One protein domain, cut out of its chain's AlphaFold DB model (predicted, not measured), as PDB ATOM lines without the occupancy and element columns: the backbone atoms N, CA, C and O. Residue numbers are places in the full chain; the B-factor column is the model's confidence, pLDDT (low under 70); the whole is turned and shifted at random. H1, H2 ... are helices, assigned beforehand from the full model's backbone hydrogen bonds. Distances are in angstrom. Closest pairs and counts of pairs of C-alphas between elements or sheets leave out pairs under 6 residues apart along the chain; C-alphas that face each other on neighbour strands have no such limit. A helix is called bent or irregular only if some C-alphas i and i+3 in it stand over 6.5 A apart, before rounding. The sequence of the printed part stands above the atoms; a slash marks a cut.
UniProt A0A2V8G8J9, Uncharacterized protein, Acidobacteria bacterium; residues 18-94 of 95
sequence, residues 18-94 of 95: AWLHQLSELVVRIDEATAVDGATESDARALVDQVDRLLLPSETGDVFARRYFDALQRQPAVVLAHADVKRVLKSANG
ATOM      1  N   ALA A  18      29.815   1.042 -24.087       83.31
ATOM      2  CA  ALA A  18      29.381   0.283 -22.919       83.31
ATOM      3  C   ALA A  18      30.484   0.064 -21.863       83.31
ATOM      4  O   ALA A  18      30.191  -0.075 -20.680       83.31
ATOM      5  N   TRP A  19      31.759   0.068 -22.262       88.50
ATOM      6  CA  TRP A  19      32.877  -0.029 -21.320       88.50
ATOM      7  C   TRP A  19      33.017   1.213 -20.419       88.50
ATOM      8  O   TRP A  19      33.535   1.098 -19.314       88.50
ATOM      9  N   LEU A  20      32.515   2.383 -20.828       89.69
ATOM     10  CA  LEU A  20      32.530   3.599 -20.009       89.69
ATOM     11  C   LEU A  20      31.561   3.534 -18.823       89.69
ATOM     12  O   LEU A  20      31.771   4.257 -17.852       89.69
ATOM     13  N   HIS A  21      30.559   2.647 -18.855       87.75
ATOM     14  CA  HIS A  21      29.606   2.480 -17.752       87.75
ATOM     15  C   HIS A  21      30.292   2.162 -16.430       87.75
ATOM     16  O   HIS A  21      29.955   2.759 -15.417       87.75
ATOM     17  N   GLN A  22      31.325   1.315 -16.448       89.31
ATOM     18  CA  GLN A  22      32.091   0.991 -15.239       89.31
ATOM     19  C   GLN A  22      32.778   2.228 -14.640       89.31
ATOM     20  O   GLN A  22      32.876   2.358 -13.421       89.31
ATOM     21  N   LEU A  23      33.225   3.158 -15.491       90.56
ATOM     22  CA  LEU A  23      33.822   4.418 -15.055       90.56
ATOM     23  C   LEU A  23      32.757   5.368 -14.489       90.56
ATOM     24  O   LEU A  23      32.978   5.992 -13.457       90.56
ATOM     25  N   SER A  24      31.595   5.460 -15.142       90.25
ATOM     26  CA  SER A  24      30.470   6.271 -14.668       90.25
ATOM     27  C   SER A  24      29.923   5.774 -13.332       90.25
ATOM     28  O   SER A  24      29.704   6.581 -12.436       90.25
ATOM     29  N   GLU A  25      29.772   4.461 -13.160       91.06
ATOM     30  CA  GLU A  25      29.384   3.864 -11.879       91.06
ATOM     31  C   GLU A  25      30.392   4.183 -10.774       91.06
ATOM     32  O   GLU A  25      29.994   4.472  -9.648       91.06
ATOM     33  N   LEU A  26      31.693   4.154 -11.078       92.25
ATOM     34  CA  LEU A  26      32.726   4.504 -10.108       92.25
ATOM     35  C   LEU A  26      32.617   5.969  -9.662       92.25
ATOM     36  O   LEU A  26      32.725   6.239  -8.470       92.25
ATOM     37  N   VAL A  27      32.368   6.898 -10.590       91.50
ATOM     38  CA  VAL A  27      32.144   8.317 -10.260       91.50
ATOM     39  C   VAL A  27      30.913   8.478  -9.370       91.50
ATOM     40  O   VAL A  27      31.009   9.123  -8.333       91.50
ATOM     41  N   VAL A  28      29.797   7.826  -9.713       92.75
ATOM     42  CA  VAL A  28      28.572   7.868  -8.898       92.75
ATOM     43  C   VAL A  28      28.827   7.344  -7.484       92.75
ATOM     44  O   VAL A  28      28.422   7.986  -6.524       92.75
ATOM     45  N   ARG A  29      29.558   6.234  -7.328       90.88
ATOM     46  CA  ARG A  29      29.899   5.700  -5.997       90.88
ATOM     47  C   ARG A  29      30.775   6.649  -5.183       90.88
ATOM     48  O   ARG A  29      30.618   6.719  -3.968       90.88
ATOM     49  N   ILE A  30      31.709   7.349  -5.829       91.06
ATOM     50  CA  ILE A  30      32.522   8.375  -5.164       91.06
ATOM     51  C   ILE A  30      31.616   9.516  -4.697       91.06
ATOM     52  O   ILE A  30      31.683   9.888  -3.528       91.06
ATOM     53  N   ASP A  31      30.741  10.022  -5.568       91.69
ATOM     54  CA  ASP A  31      29.812  11.103  -5.231       91.69
ATOM     55  C   ASP A  31      28.908  10.707  -4.055       91.69
ATOM     56  O   ASP A  31      28.811  11.441  -3.070       91.69
ATOM     57  N   GLU A  32      28.321   9.510  -4.105       90.94
ATOM     58  CA  GLU A  32      27.506   8.948  -3.025       90.94
ATOM     59  C   GLU A  32      28.290   8.869  -1.713       90.94
ATOM     60  O   GLU A  32      27.815   9.349  -0.687       90.94
ATOM     61  N   ALA A  33      29.513   8.334  -1.734       88.56
ATOM     62  CA  ALA A  33      30.334   8.219  -0.533       88.56
ATOM     63  C   ALA A  33      30.741   9.579   0.051       88.56
ATOM     64  O   ALA A  33      30.838   9.714   1.269       88.56
ATOM     65  N   THR A  34      30.951  10.594  -0.792       87.75
ATOM     66  CA  THR A  34      31.237  11.962  -0.329       87.75
ATOM     67  C   THR A  34      30.008  12.694   0.207       87.75
ATOM     68  O   THR A  34      30.157  13.642   0.973       87.75
ATOM     69  N   ALA A  35      28.803  12.264  -0.176       89.00
ATOM     70  CA  ALA A  35      27.543  12.837   0.287       89.00
ATOM     71  C   ALA A  35      27.043  12.226   1.610       89.00
ATOM     72  O   ALA A  35      26.125  12.771   2.224       89.00
ATOM     73  N   VAL A  36      27.608  11.094   2.043       86.12
ATOM     74  CA  VAL A  36      27.218  10.402   3.278       86.12
ATOM     75  C   VAL A  36      27.957  10.992   4.477       86.12
ATOM     76  O   VAL A  36      29.176  10.868   4.604       86.12
ATOM     77  N   ASP A  37      27.200  11.558   5.418       78.62
ATOM     78  CA  ASP A  37      27.733  11.927   6.728       78.62
ATOM     79  C   ASP A  37      28.119  10.663   7.513       78.62
ATOM     80  O   ASP A  37      27.283   9.801   7.794       78.62
ATOM     81  N   GLY A  38      29.396  10.555   7.887       80.50
ATOM     82  CA  GLY A  38      29.918   9.435   8.678       80.50
ATOM     83  C   GLY A  38      30.613   8.323   7.886       80.50
ATOM     84  O   GLY A  38      30.832   7.251   8.449       80.50
ATOM     85  N   ALA A  39      30.988   8.561   6.624       84.75
ATOM     86  CA  ALA A  39      31.873   7.655   5.888       84.75
ATOM     87  C   ALA A  39      33.159   7.370   6.689       84.75
ATOM     88  O   ALA A  39      33.813   8.287   7.197       84.75
ATOM     89  N   THR A  40      33.520   6.093   6.821       89.25
ATOM     90  CA  THR A  40      34.700   5.690   7.591       89.25
ATOM     91  C   THR A  40      35.965   5.745   6.739       89.25
ATOM     92  O   THR A  40      35.928   5.681   5.510       89.25
ATOM     93  N   GLU A  41      37.131   5.783   7.388       87.56
ATOM     94  CA  GLU A  41      38.420   5.649   6.694       87.56
ATOM     95  C   GLU A  41      38.521   4.322   5.915       87.56
ATOM     96  O   GLU A  41      39.130   4.262   4.847       87.56
ATOM     97  N   SER A  42      37.871   3.264   6.413       88.75
ATOM     98  CA  SER A  42      37.795   1.972   5.726       88.75
ATOM     99  C   SER A  42      36.989   2.060   4.428       88.75
ATOM    100  O   SER A  42      37.398   1.473   3.425       88.75
ATOM    101  N   ASP A  43      35.882   2.806   4.419       88.19
ATOM    102  CA  ASP A  43      35.061   3.019   3.220       88.19
ATOM    103  C   ASP A  43      35.835   3.824   2.173       88.19
ATOM    104  O   ASP A  43      35.891   3.447   1.000       88.19
ATOM    105  N   ALA A  44      36.527   4.880   2.614       88.19
ATOM    106  CA  ALA A  44      37.406   5.665   1.756       88.19
ATOM    107  C   ALA A  44      38.521   4.798   1.145       88.19
ATOM    108  O   ALA A  44      38.789   4.877  -0.054       88.19
ATOM    109  N   ARG A  45      39.144   3.917   1.939       90.31
ATOM    110  CA  ARG A  45      40.206   3.033   1.448       90.31
ATOM    111  C   ARG A  45      39.693   1.971   0.481       90.31
ATOM    112  O   ARG A  45      40.354   1.701  -0.520       90.31
ATOM    113  N   ALA A  46      38.510   1.415   0.732       91.06
ATOM    114  CA  ALA A  46      37.870   0.474  -0.181       91.06
ATOM    115  C   ALA A  46      37.578   1.116  -1.548       91.06
ATOM    116  O   ALA A  46      37.817   0.490  -2.583       91.06
ATOM    117  N   LEU A  47      37.132   2.376  -1.563       91.94
ATOM    118  CA  LEU A  47      36.929   3.136  -2.798       91.94
ATOM    119  C   LEU A  47      38.244   3.391  -3.533       91.94
ATOM    120  O   LEU A  47      38.327   3.148  -4.733       91.94
ATOM    121  N   VAL A  48      39.287   3.820  -2.822       92.19
ATOM    122  CA  VAL A  48      40.622   4.034  -3.401       92.19
ATOM    123  C   VAL A  48      41.167   2.750  -4.039       92.19
ATOM    124  O   VAL A  48      41.623   2.781  -5.184       92.19
ATOM    125  N   ASP A  49      41.043   1.606  -3.362       92.75
ATOM    126  CA  ASP A  49      41.437   0.304  -3.909       92.75
ATOM    127  C   ASP A  49      40.585  -0.097  -5.125       92.75
ATOM    128  O   ASP A  49      41.098  -0.690  -6.077       92.75
ATOM    129  N   GLN A  50      39.289   0.226  -5.128       93.25
ATOM    130  CA  GLN A  50      38.414  -0.030  -6.271       93.25
ATOM    131  C   GLN A  50      38.828   0.798  -7.497       93.25
ATOM    132  O   GLN A  50      38.895   0.248  -8.600       93.25
ATOM    133  N   VAL A  51      39.134   2.088  -7.312       93.38
ATOM    134  CA  VAL A  51      39.641   2.962  -8.381       93.38
ATOM    135  C   VAL A  51      40.950   2.399  -8.936       93.38
ATOM    136  O   VAL A  51      41.100   2.286 -10.154       93.38
ATOM    137  N   ASP A  52      41.884   2.010  -8.061       93.25
ATOM    138  CA  ASP A  52      43.185   1.489  -8.486       93.25
ATOM    139  C   ASP A  52      43.041   0.202  -9.304       93.25
ATOM    140  O   ASP A  52      43.684   0.074 -10.344       93.25
ATOM    141  N   ARG A  53      42.153  -0.709  -8.880       92.50
ATOM    142  CA  ARG A  53      41.872  -1.974  -9.577       92.50
ATOM    143  C   ARG A  53      41.194  -1.778 -10.926       92.50
ATOM    144  O   ARG A  53      41.583  -2.446 -11.881       92.50
ATOM    145  N   LEU A  54      40.189  -0.900 -11.014       93.44
ATOM    146  CA  LEU A  54      39.482  -0.659 -12.273       93.44
ATOM    147  C   LEU A  54      40.433  -0.068 -13.317       93.44
ATOM    148  O   LEU A  54      40.448  -0.498 -14.465       93.44
ATOM    149  N   LEU A  55      41.272   0.888 -12.913       93.81
ATOM    150  CA  LEU A  55      42.191   1.596 -13.805       93.81
ATOM    151  C   LEU A  55      43.512   0.845 -14.036       93.81
ATOM    152  O   LEU A  55      44.543   1.478 -14.280       93.81
ATOM    153  N   LEU A  56      43.506  -0.490 -13.971       93.25
ATOM    154  CA  LEU A  56      44.632  -1.329 -14.380       93.25
ATOM    155  C   LEU A  56      44.533  -1.632 -15.882       93.25
ATOM    156  O   LEU A  56      43.693  -2.433 -16.297       93.25
ATOM    157  N   PRO A  57      45.380  -1.015 -16.726       91.50
ATOM    158  CA  PRO A  57      45.375  -1.312 -18.149       91.50
ATOM    159  C   PRO A  57      45.933  -2.718 -18.402       91.50
ATOM    160  O   PRO A  57      46.903  -3.135 -17.768       91.50
ATOM    161  N   SER A  58      45.336  -3.451 -19.342       93.31
ATOM    162  CA  SER A  58      45.799  -4.791 -19.717       93.31
ATOM    163  C   SER A  58      45.404  -5.140 -21.149       93.31
ATOM    164  O   SER A  58      44.243  -5.003 -21.523       93.31
ATOM    165  N   GLU A  59      46.354  -5.656 -21.929       90.19
ATOM    166  CA  GLU A  59      46.131  -6.129 -23.305       90.19
ATOM    167  C   GLU A  59      45.309  -7.427 -23.368       90.19
ATOM    168  O   GLU A  59      44.615  -7.691 -24.351       90.19
ATOM    169  N   THR A  60      45.352  -8.236 -22.307       91.88
ATOM    170  CA  THR A  60      44.694  -9.553 -22.228       91.88
ATOM    171  C   THR A  60      43.606  -9.602 -21.154       91.88
ATOM    172  O   THR A  60      43.118 -10.679 -20.819       91.88
ATOM    173  N   GLY A  61      43.264  -8.450 -20.573       89.19
ATOM    174  CA  GLY A  61      42.258  -8.333 -19.525       89.19
ATOM    175  C   GLY A  61      40.824  -8.395 -20.050       89.19
ATOM    176  O   GLY A  61      40.546  -8.800 -21.183       89.19
ATOM    177  N   ASP A  62      39.892  -7.954 -19.210       90.81
ATOM    178  CA  ASP A  62      38.492  -7.826 -19.594       90.81
ATOM    179  C   ASP A  62      38.277  -6.745 -20.679       90.81
ATOM    180  O   ASP A  62      39.208  -6.196 -21.280       90.81
ATOM    181  N   VAL A  63      37.015  -6.487 -21.029       90.06
ATOM    182  CA  VAL A  63      36.681  -5.493 -22.059       90.06
ATOM    183  C   VAL A  63      37.123  -4.085 -21.644       90.06
ATOM    184  O   VAL A  63      37.615  -3.347 -22.498       90.06
ATOM    185  N   PHE A  64      36.991  -3.724 -20.364       92.19
ATOM    186  CA  PHE A  64      37.397  -2.413 -19.866       92.19
ATOM    187  C   PHE A  64      38.912  -2.254 -19.957       92.19
ATOM    188  O   PHE A  64      39.384  -1.325 -20.606       92.19
ATOM    189  N   ALA A  65      39.672  -3.189 -19.387       93.56
ATOM    190  CA  ALA A  65      41.125  -3.105 -19.294       93.56
ATOM    191  C   ALA A  65      41.790  -2.977 -20.673       93.56
ATOM    192  O   ALA A  65      42.728  -2.193 -20.833       93.56
ATOM    193  N   ARG A  66      41.255  -3.678 -21.684       94.25
ATOM    194  CA  ARG A  66      41.729  -3.598 -23.075       94.25
ATOM    195  C   ARG A  66      41.381  -2.273 -23.742       94.25
ATOM    196  O   ARG A  66      42.245  -1.648 -24.350       94.25
ATOM    197  N   ARG A  67      40.133  -1.806 -23.611       92.88
ATOM    198  CA  ARG A  67      39.710  -0.506 -24.166       92.88
ATOM    199  C   ARG A  67      40.429   0.661 -23.493       92.88
ATOM    200  O   ARG A  67      40.792   1.623 -24.166       92.88
ATOM    201  N   TYR A  68      40.675   0.551 -22.193       94.25
ATOM    202  CA  TYR A  68      41.436   1.520 -21.420       94.25
ATOM    203  C   TYR A  68      42.917   1.527 -21.818       94.25
ATOM    204  O   TYR A  68      43.482   2.599 -22.035       94.25
ATOM    205  N   PHE A  69      43.523   0.349 -22.013       94.88
ATOM    206  CA  PHE A  69      44.872   0.224 -22.572       94.88
ATOM    207  C   PHE A  69      44.972   0.881 -23.957       94.88
ATOM    208  O   PHE A  69      45.836   1.728 -24.175       94.88
ATOM    209  N   ASP A  70      44.042   0.580 -24.868       94.25
ATOM    210  CA  ASP A  70      43.986   1.206 -26.196       94.25
ATOM    211  C   ASP A  70      43.864   2.737 -26.115       94.25
ATOM    212  O   ASP A  70      44.500   3.460 -26.886       94.25
ATOM    213  N   ALA A  71      43.047   3.249 -25.190       93.00
ATOM    214  CA  ALA A  71      42.863   4.683 -24.995       93.00
ATOM    215  C   ALA A  71      44.159   5.369 -24.533       93.00
ATOM    216  O   ALA A  71      44.494   6.434 -25.055       93.00
ATOM    217  N   LEU A  72      44.914   4.738 -23.626       95.19
ATOM    218  CA  LEU A  72      46.226   5.221 -23.183       95.19
ATOM    219  C   LEU A  72      47.233   5.303 -24.339       95.19
ATOM    220  O   LEU A  72      47.989   6.266 -24.413       95.19
ATOM    221  N   GLN A  73      47.223   4.339 -25.262       94.19
ATOM    222  CA  GLN A  73      48.145   4.334 -26.407       94.19
ATOM    223  C   GLN A  73      47.788   5.381 -27.474       94.19
ATOM    224  O   GLN A  73      48.664   5.909 -28.155       94.19
ATOM    225  N   ARG A  74      46.494   5.674 -27.659       94.69
ATOM    226  CA  ARG A  74      46.004   6.497 -28.783       94.69
ATOM    227  C   ARG A  74      45.827   7.974 -28.452       94.69
ATOM    228  O   ARG A  74      45.782   8.787 -29.372       94.69
ATOM    229  N   GLN A  75      45.651   8.323 -27.178       94.62
ATOM    230  CA  GLN A  75      45.264   9.670 -26.760       94.62
ATOM    231  C   GLN A  75      46.166  10.173 -25.621       94.62
ATOM    232  O   GLN A  75      45.975   9.770 -24.471       94.62
ATOM    233  N   PRO A  76      47.094  11.117 -25.883       94.38
ATOM    234  CA  PRO A  76      47.983  11.667 -24.854       94.38
ATOM    235  C   PRO A  76      47.246  12.240 -23.634       94.38
ATOM    236  O   PRO A  76      47.713  12.108 -22.505       94.38
ATOM    237  N   ALA A  77      46.062  12.825 -23.838       95.06
ATOM    238  CA  ALA A  77      45.235  13.351 -22.754       95.06
ATOM    239  C   ALA A  77      44.810  12.270 -21.739       95.06
ATOM    240  O   ALA A  77      44.713  12.556 -20.548       95.06
ATOM    241  N   VAL A  78      44.603  11.024 -22.184       93.62
ATOM    242  CA  VAL A  78      44.225   9.904 -21.305       93.62
ATOM    243  C   VAL A  78      45.402   9.492 -20.421       93.62
ATOM    244  O   VAL A  78      45.205   9.181 -19.250       93.62
ATOM    245  N   VAL A  79      46.631   9.556 -20.943       95.50
ATOM    246  CA  VAL A  79      47.856   9.285 -20.172       95.50
ATOM    247  C   VAL A  79      48.042  10.315 -19.062       95.50
ATOM    248  O   VAL A  79      48.319   9.944 -17.922       95.50
ATOM    249  N   LEU A  80      47.847  11.599 -19.373       96.81
ATOM    250  CA  LEU A  80      47.935  12.674 -18.382       96.81
ATOM    251  C   LEU A  80      46.866  12.515 -17.292       96.81
ATOM    252  O   LEU A  80      47.201  12.518 -16.109       96.81
ATOM    253  N   ALA A  81      45.612  12.267 -17.680       95.31
ATOM    254  CA  ALA A  81      44.529  12.022 -16.731       95.31
ATOM    255  C   ALA A  81      44.802  10.794 -15.840       95.31
ATOM    256  O   ALA A  81      44.590  10.843 -14.630       95.31
ATOM    257  N   HIS A  82      45.328   9.703 -16.408       95.31
ATOM    258  CA  HIS A  82      45.732   8.527 -15.634       95.31
ATOM    259  C   HIS A  82      46.840   8.856 -14.625       95.31
ATOM    260  O   HIS A  82      46.773   8.426 -13.472       95.31
ATOM    261  N   ALA A  83      47.845   9.638 -15.032       95.69
ATOM    262  CA  ALA A  83      48.926  10.063 -14.149       95.69
ATOM    263  C   ALA A  83      48.413  10.913 -12.976       95.69
ATOM    264  O   ALA A  83      48.869  10.731 -11.844       95.69
ATOM    265  N   ASP A  84      47.447  11.799 -13.222       96.75
ATOM    266  CA  ASP A  84      46.820  12.602 -12.172       96.75
ATOM    267  C   ASP A  84      46.051  11.729 -11.176       96.75
ATOM    268  O   ASP A  84      46.251  11.868  -9.968       96.75
ATOM    269  N   VAL A  85      45.270  10.753 -11.655       94.12
ATOM    270  CA  VAL A  85      44.584   9.796 -10.771       94.12
ATOM    271  C   VAL A  85      45.592   8.994  -9.945       94.12
ATOM    272  O   VAL A  85      45.462   8.918  -8.725       94.12
ATOM    273  N   LYS A  86      46.653   8.453 -10.559       94.75
ATOM    274  CA  LYS A  86      47.691   7.699  -9.830       94.75
ATOM    275  C   LYS A  86      48.391   8.549  -8.767       94.75
ATOM    276  O   LYS A  86      48.740   8.019  -7.711       94.75
ATOM    277  N   ARG A  87      48.569   9.854  -9.001       94.69
ATOM    278  CA  ARG A  87      49.117  10.785  -8.002       94.69
ATOM    279  C   ARG A  87      48.184  10.917  -6.798       94.69
ATOM    280  O   ARG A  87      48.654  10.790  -5.672       94.69
ATOM    281  N   VAL A  88      46.884  11.101  -7.036       92.94
ATOM    282  CA  VAL A  88      45.868  11.174  -5.970       92.94
ATOM    283  C   VAL A  88      45.824   9.874  -5.162       92.94
ATOM    284  O   VAL A  88      45.904   9.919  -3.937       92.94
ATOM    285  N   LEU A  89      45.788   8.714  -5.829       91.00
ATOM    286  CA  LEU A  89      45.779   7.401  -5.166       91.00
ATOM    287  C   LEU A  89      47.039   7.175  -4.319       91.00
ATOM    288  O   LEU A  89      46.975   6.623  -3.222       91.00
ATOM    289  N   LYS A  90      48.204   7.622  -4.802       90.25
ATOM    290  CA  LYS A  90      49.458   7.532  -4.049       90.25
ATOM    291  C   LYS A  90      49.388   8.338  -2.746       90.25
ATOM    292  O   LYS A  90      49.718   7.796  -1.691       90.25
ATOM    293  N   SER A  91      48.908   9.581  -2.818       89.31
ATOM    294  CA  SER A  91      48.714  10.438  -1.645       89.31
ATOM    295  C   SER A  91      47.695   9.854  -0.664       89.31
ATOM    296  O   SER A  91      47.956   9.843   0.535       89.31
ATOM    297  N   ALA A  92      46.583   9.303  -1.161       84.00
ATOM    298  CA  ALA A  92      45.565   8.658  -0.329       84.00
ATOM    299  C   ALA A  92      46.094   7.409   0.403       84.00
ATOM    300  O   ALA A  92      45.713   7.140   1.540       84.00
ATOM    301  N   ASN A  93      47.029   6.669  -0.204       79.19
ATOM    302  CA  ASN A  93      47.646   5.494   0.416       79.19
ATOM    303  C   ASN A  93      48.820   5.824   1.357       79.19
ATOM    304  O   ASN A  93      49.412   4.887   1.896       79.19
ATOM    305  N   GLY A  94      49.161   7.102   1.557       66.19
ATOM    306  CA  GLY A  94      50.257   7.532   2.432       66.19
ATOM    307  C   GLY A  94      51.658   7.193   1.905       66.19
ATOM    308  O   GLY A  94      52.558   6.943   2.704       66.19
TER     309      GLY A  94
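What this domain is: This is residues 18 to 94 of the 95 residues of an uncharacterized protein of Acidobacteria bacterium (UniProt A0A2V8G8J9). Three long helices, H1, H2 and H4, make an open trough: H2 is in the middle, H1 and H4 stand on its two sides without meeting each other, and neighbours run opposite ways. The fourth helix, H3, crosses one end, reaching from the beginning of H1 to a corner with H4, while residues 35 to 42, at the turn from H1 to H2, stick out at the other end. The printed part has 77 residues with four named helices, in the order H1, H2, H3, H4, and no named strand; its class is all helix. It is only just compact, close to loose, with a radius of gyration of the C-alphas of 13.4 A and spans of 40 by 27 by 21 A.

How they stand to each other: H1, residues 18 to 35, and H2, residues 41 to 54, form a helical hairpin, two helices that follow each other and run opposite ways. They touch at a shallow tilt of 13 degrees, and their closest C-alphas are those of Ile 30 and Leu 47, 7.2 A apart. H1 touches H2 with residues 26 to 33 alone. With residues 19 to 22 alone, H1 touches H3, residues 63 to 74, and H3 touches H1 with residues 63 to 67 alone. H1 and H3 are about perpendicular, at 83 degrees, and their closest C-alphas, those of Trp 19 and Phe 64, are 5.3 A apart. H2 and H3 are close but not clearly touching: their closest C-alphas, those of Leu 54 and Ala 65, are 7.6 A apart. Those two run the same way at a steep tilt of 69.8 degrees, only just short of about perpendicular. H4, residues 76 to 92, touches H2 with residues 86 to 92 alone, and the closest C-alphas are those of Val 48 and Leu 89, 6.4 A apart. H2 and H4 run opposite ways at a shallow tilt of 27 degrees. H3 and H4 touch only at the corner by their link, with the C-alphas of Leu 72 and Val 79 closest at 5.3 A; they run opposite ways at a steep tilt of 62 degrees. H1 and H4 are apart. The helix packing is mostly aligned, but only just: leaving out H3 and H4, which touch only at the corner, 2 of the 3 pairs of helices that touch are at a shallow tilt. In H2, H3 and H4 every pair of O i and N i+4 is within hydrogen-bond range; in H1, 12 of 14 are.

Where its parts are: H1 runs from Ala 18, with its C-alpha at (29.381, 0.283, -22.919), to Ala 35, 26.4 A from first to last C-alpha. It is neither bent nor irregular, but only just: C-alphas 19 and 22 are 6.2 A apart. H2 runs from Glu 41, with its C-alpha at (38.420, 5.649, 6.694), to Leu 54 and measures 20.0 A. H3, from Val 63 to Arg 74, measures 16.6 A. H4 runs from Pro 76 to Ala 92, where the C-alpha is at (45.565, 8.658, -0.329), and measures 24.8 A.

The domain as a whole: The two C-alphas farthest apart, those of Gly 38 and Arg 74, are 40.9 A apart. Residues 35 to 42, of which 35 belongs to H1 and 41 to 42 belong to H2, stand free; the body without them has 69 residues and spans 32 by 24 by 20 A. The printed part has no cut. The links from H1 to H2, 5 residues, and from H3 to H4, 1 residue, are tight, and the link from H2 to H3, 8 residues, is short. The mean pLDDT of the printed part is 90.9, and one printed residue, Gly 94, is under 70.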